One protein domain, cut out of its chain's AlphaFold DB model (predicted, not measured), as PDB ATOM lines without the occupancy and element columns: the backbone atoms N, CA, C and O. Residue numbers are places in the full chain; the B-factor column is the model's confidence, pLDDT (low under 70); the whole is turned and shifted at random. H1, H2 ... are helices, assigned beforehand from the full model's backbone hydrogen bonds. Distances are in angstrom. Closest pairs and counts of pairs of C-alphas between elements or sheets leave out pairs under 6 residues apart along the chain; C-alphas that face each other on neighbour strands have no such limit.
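AT A GLANCE: This is residues 2 to 41 of the 78 residues of an uncharacterized protein of Bifidobacterium anseris (UniProt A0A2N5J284). What is the shape? One long helix, H1, makes the length of a rod, and at its far end a tight link folds the chain back into a short helix, H2, so that the outline is a hook. Residues 2 to 22 of H1 stand free. What is printed? There are 40 residues with two named helices, H1 then H2, and no named strand; the class is all helix. How compact is it? It is extended, with a radius of gyration of the C-alphas of 14.9 A and spans of 46 by 17 by 8 A.

IN THESE COORDINATES: Where does H1 run? H1, residues 2 to 29, goes from C-alpha 2 at (-14.187, 146.830, 27.108) to C-alpha 29 at (23.723, 145.084, 41.833), 40.7 A. Where is H2? H2, residues 32 to 39, is 10.4 A long and ends with C-alpha 39 at (17.678, 132.395, 39.569).

HOW THE PARTS SIT: How near are the helices? H1 and H2 are close but not clearly touching; their closest C-alphas, those of Lys 27 and Arg 35, are 7.2 A apart. How do they run? They run opposite ways at a shallow tilt of 33 degrees, only just short of steep. Are their backbones complete? In H1 every O i to N i+4 pair is within hydrogen-bond range; in H2, 3 of 4 are.

THE WHOLE: How large is it? The C-alphas of Arg 2 and Lys 33, the two farthest apart, are 46.2 A apart. Is it cut? The printed part has no cut. Where is confidence low? Residue 27 and residues 29 to 41 have pLDDT under 70.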
ATOM      1  N   ARG A   2     -15.417 146.118  27.551       82.88
ATOM      2  CA  ARG A   2     -14.187 146.830  27.108       82.88
ATOM      3  C   ARG A   2     -13.391 147.530  28.215       82.88
ATOM      4  O   ARG A   2     -12.190 147.339  28.290       82.88
ATOM      5  N   LYS A   3     -14.051 148.304  29.088       89.06
ATOM      6  CA  LYS A   3     -13.372 149.023  30.186       89.06
ATOM      7  C   LYS A   3     -12.610 148.062  31.106       89.06
ATOM      8  O   LYS A   3     -11.484 148.343  31.485       89.06
ATOM      9  N   ARG A   4     -13.205 146.905  31.412       88.75
ATOM     10  CA  ARG A   4     -12.595 145.879  32.266       88.75
ATOM     11  C   ARG A   4     -11.381 145.240  31.591       88.75
ATOM     12  O   ARG A   4     -10.356 145.076  32.232       88.75
ATOM     13  N   LEU A   5     -11.486 144.944  30.294       92.88
ATOM     14  CA  LEU A   5     -10.368 144.418  29.508       92.88
ATOM     15  C   LEU A   5      -9.203 145.419  29.433       92.88
ATOM     16  O   LEU A   5      -8.052 145.024  29.556       92.88
ATOM     17  N   LEU A   6      -9.514 146.713  29.301       93.50
ATOM     18  CA  LEU A   6      -8.531 147.798  29.274       93.50
ATOM     19  C   LEU A   6      -7.758 147.874  30.600       93.50
ATOM     20  O   LEU A   6      -6.532 147.901  30.592       93.50
ATOM     21  N   TRP A   7      -8.457 147.816  31.737       94.38
ATOM     22  CA  TRP A   7      -7.814 147.796  33.056       94.38
ATOM     23  C   TRP A   7      -6.948 146.554  33.287       94.38
ATOM     24  O   TRP A   7      -5.850 146.673  33.823       94.38
ATOM     25  N   ILE A   8      -7.404 145.380  32.843       91.88
ATOM     26  CA  ILE A   8      -6.615 144.141  32.919       91.88
ATOM     27  C   ILE A   8      -5.344 144.262  32.066       91.88
ATOM     28  O   ILE A   8      -4.258 143.934  32.538       91.88
ATOM     29  N   ALA A   9      -5.457 144.777  30.839       90.50
ATOM     30  CA  ALA A   9      -4.312 144.976  29.954       90.50
ATOM     31  C   ALA A   9      -3.301 145.983  30.532       90.50
ATOM     32  O   ALA A   9      -2.102 145.716  30.531       90.50
ATOM     33  N   LEU A  10      -3.777 147.100  31.093       94.56
ATOM     34  CA  LEU A  10      -2.935 148.083  31.785       94.56
ATOM     35  C   LEU A  10      -2.183 147.466  32.969       94.56
ATOM     36  O   LEU A  10      -0.977 147.670  33.097       94.56
ATOM     37  N   GLY A  11      -2.874 146.686  33.805       92.94
ATOM     38  CA  GLY A  11      -2.258 145.994  34.937       92.94
ATOM     39  C   GLY A  11      -1.192 144.988  34.498       92.94
ATOM     40  O   GLY A  11      -0.112 144.937  35.083       92.94
ATOM     41  N   MET A  12      -1.458 144.243  33.424       91.94
ATOM     42  CA  MET A  12      -0.502 143.288  32.861       91.94
ATOM     43  C   MET A  12       0.757 143.992  32.335       91.94
ATOM     44  O   MET A  12       1.866 143.584  32.672       91.94
ATOM     45  N   ILE A  13       0.602 145.080  31.570       92.69
ATOM     46  CA  ILE A  13       1.734 145.862  31.045       92.69
ATOM     47  C   ILE A  13       2.573 146.432  32.196       92.69
ATOM     48  O   ILE A  13       3.797 146.291  32.197       92.69
ATOM     49  N   ALA A  14       1.928 147.025  33.204       93.38
ATOM     50  CA  ALA A  14       2.618 147.554  34.378       93.38
ATOM     51  C   ALA A  14       3.387 146.456  35.138       93.38
ATOM     52  O   ALA A  14       4.539 146.668  35.520       93.38
ATOM     53  N   GLY A  15       2.788 145.271  35.297       89.56
ATOM     54  CA  GLY A  15       3.428 144.116  35.930       89.56
ATOM     55  C   GLY A  15       4.678 143.645  35.184       89.56
ATOM     56  O   GLY A  15       5.730 143.470  35.798       89.56
ATOM     57  N   VAL A  16       4.604 143.516  33.856       89.94
ATOM     58  CA  VAL A  16       5.754 143.110  33.027       89.94
ATOM     59  C   VAL A  16       6.902 144.115  33.146       89.94
ATOM     60  O   VAL A  16       8.059 143.712  33.303       89.94
ATOM     61  N   ILE A  17       6.605 145.418  33.125       90.06
ATOM     62  CA  ILE A  17       7.619 146.473  33.271       90.06
ATOM     63  C   ILE A  17       8.267 146.416  34.660       90.06
ATOM     64  O   ILE A  17       9.493 146.496  34.765       90.06
ATOM     65  N   ALA A  18       7.468 146.248  35.717       89.44
ATOM     66  CA  ALA A  18       7.964 146.165  37.088       89.44
ATOM     67  C   ALA A  18       8.912 144.971  37.280       89.44
ATOM     68  O   ALA A  18      10.022 145.144  37.784       89.44
ATOM     69  N   VAL A  19       8.523 143.782  36.805       82.94
ATOM     70  CA  VAL A  19       9.351 142.565  36.881       82.94
ATOM     71  C   VAL A  19      10.630 142.711  36.057       82.94
ATOM     72  O   VAL A  19      11.713 142.366  36.528       82.94
ATOM     73  N   SER A  20      10.538 143.278  34.852       79.50
ATOM     74  CA  SER A  20      11.708 143.495  33.989       79.50
ATOM     75  C   SER A  20      12.726 144.433  34.642       79.50
ATOM     76  O   SER A  20      13.924 144.149  34.636       79.50
ATOM     77  N   LYS A  21      12.259 145.524  35.266       81.75
ATOM     78  CA  LYS A  21      13.127 146.449  36.010       81.75
ATOM     79  C   LYS A  21      13.718 145.815  37.266       81.75
ATOM     80  O   LYS A  21      14.900 146.019  37.522       81.75
ATOM     81  N   ALA A  22      12.937 145.041  38.020       79.25
ATOM     82  CA  ALA A  22      13.435 144.325  39.193       79.25
ATOM     83  C   ALA A  22      14.548 143.338  38.806       79.25
ATOM     84  O   ALA A  22      15.625 143.365  39.397       79.25
ATOM     85  N   ASN A  23      14.341 142.550  37.745       70.69
ATOM     86  CA  ASN A  23      15.358 141.642  37.216       70.69
ATOM     87  C   ASN A  23      16.617 142.388  36.756       70.69
ATOM     88  O   ASN A  23      17.726 141.974  37.083       70.69
ATOM     89  N   ALA A  24      16.471 143.512  36.046       76.62
ATOM     90  CA  ALA A  24      17.608 144.330  35.624       76.62
ATOM     91  C   ALA A  24      18.375 144.931  36.816       76.62
ATOM     92  O   ALA A  24      19.604 144.940  36.816       76.62
ATOM     93  N   TYR A  25      17.667 145.386  37.853       72.50
ATOM     94  CA  TYR A  25      18.273 145.941  39.062       72.50
ATOM     95  C   TYR A  25      19.045 144.884  39.859       72.50
ATOM     96  O   TYR A  25      20.185 145.120  40.259       72.50
ATOM     97  N   VAL A  26      18.457 143.698  40.041       70.25
ATOM     98  CA  VAL A  26      19.130 142.548  40.664       70.25
ATOM     99  C   VAL A  26      20.339 142.132  39.830       70.25
ATOM    100  O   VAL A  26      21.400 141.846  40.387       70.25
ATOM    101  N   LYS A  27      20.225 142.164  38.496       65.00
ATOM    102  CA  LYS A  27      21.345 141.877  37.599       65.00
ATOM    103  C   LYS A  27      22.485 142.884  37.758       65.00
ATOM    104  O   LYS A  27      23.634 142.472  37.828       65.00
ATOM    105  N   ALA A  28      22.184 144.172  37.882       71.12
ATOM    106  CA  ALA A  28      23.201 145.213  38.009       71.12
ATOM    107  C   ALA A  28      23.909 145.234  39.378       71.12
ATOM    108  O   ALA A  28      25.092 145.552  39.437       71.12
ATOM    109  N   ASN A  29      23.211 144.892  40.467       65.75
ATOM    110  CA  ASN A  29      23.723 145.084  41.833       65.75
ATOM    111  C   ASN A  29      24.150 143.790  42.550       65.75
ATOM    112  O   ASN A  29      24.628 143.852  43.680       65.75
ATOM    113  N   THR A  30      23.994 142.621  41.924       60.00
ATOM    114  CA  THR A  30      24.333 141.326  42.544       60.00
ATOM    115  C   THR A  30      25.496 140.664  41.800       60.00
ATOM    116  O   THR A  30      25.371 140.487  40.586       60.00
ATOM    117  N   PRO A  31      26.590 140.244  42.470       61.38
ATOM    118  CA  PRO A  31      27.674 139.484  41.842       61.38
ATOM    119  C   PRO A  31      27.162 138.180  41.214       61.38
ATOM    120  O   PRO A  31      26.311 137.505  41.801       61.38
ATOM    121  N   ASP A  32      27.697 137.797  40.049       58.69
ATOM    122  CA  ASP A  32      27.179 136.695  39.214       58.69
ATOM    123  C   ASP A  32      26.942 135.381  39.983       58.69
ATOM    124  O   ASP A  32      25.936 134.708  39.766       58.69
ATOM    125  N   LYS A  33      27.799 135.063  40.966       55.75
ATOM    126  CA  LYS A  33      27.689 133.848  41.794       55.75
ATOM    127  C   LYS A  33      26.447 133.814  42.697       55.75
ATOM    128  O   LYS A  33      25.846 132.758  42.860       55.75
ATOM    129  N   ALA A  34      26.030 134.949  43.263       60.00
ATOM    130  CA  ALA A  34      24.828 135.023  44.105       60.00
ATOM    131  C   ALA A  34      23.545 135.087  43.262       60.00
ATOM    132  O   ALA A  34      22.498 134.572  43.654       60.00
ATOM    133  N   ARG A  35      23.643 135.643  42.049       59.16
ATOM    134  CA  ARG A  35      22.550 135.646  41.077       59.16
ATOM    135  C   ARG A  35      22.204 134.227  40.622       59.16
ATOM    136  O   ARG A  35      21.030 133.897  40.490       59.16
ATOM    137  N   GLN A  36      23.219 133.395  40.397       57.78
ATOM    138  CA  GLN A  36      23.073 132.002  39.968       57.78
ATOM    139  C   GLN A  36      22.439 131.105  41.048       57.78
ATOM    140  O   GLN A  36      21.716 130.168  40.717       57.78
ATOM    141  N   PHE A  37      22.638 131.437  42.329       60.09
ATOM    142  CA  PHE A  37      21.995 130.761  43.461       60.09
ATOM    143  C   PHE A  37      20.480 131.036  43.544       60.09
ATOM    144  O   PHE A  37      19.716 130.132  43.864       60.09
ATOM    145  N   LEU A  38      20.031 132.257  43.223       56.75
ATOM    146  CA  LEU A  38      18.613 132.645  43.314       56.75
ATOM    147  C   LEU A  38      17.796 132.352  42.045       56.75
ATOM    148  O   LEU A  38      16.617 132.028  42.144       56.75
ATOM    149  N   LEU A  39      18.390 132.489  40.856       59.59
ATOM    150  CA  LEU A  39      17.678 132.395  39.569       59.59
ATOM    151  C   LEU A  39      18.059 131.150  38.746       59.59
ATOM    152  O   LEU A  39      17.537 130.948  37.650       59.59
ATOM    153  N   GLY A  40      18.949 130.304  39.267       63.09
ATOM    154  CA  GLY A  40      19.439 129.108  38.588       63.09
ATOM    155  C   GLY A  40      20.585 129.377  37.599       63.09
ATOM    156  O   GLY A  40      20.947 130.531  37.339       63.09
ATOM    157  N   PRO A  41      21.183 128.297  37.054       62.16
ATOM    158  CA  PRO A  41      22.420 128.351  36.277       62.16
ATOM    159  C   PRO A  41      22.309 129.051  34.921       62.16
ATOM    160  O   PRO A  41      23.345 129.410  34.370       62.16
TER     161      PRO A  41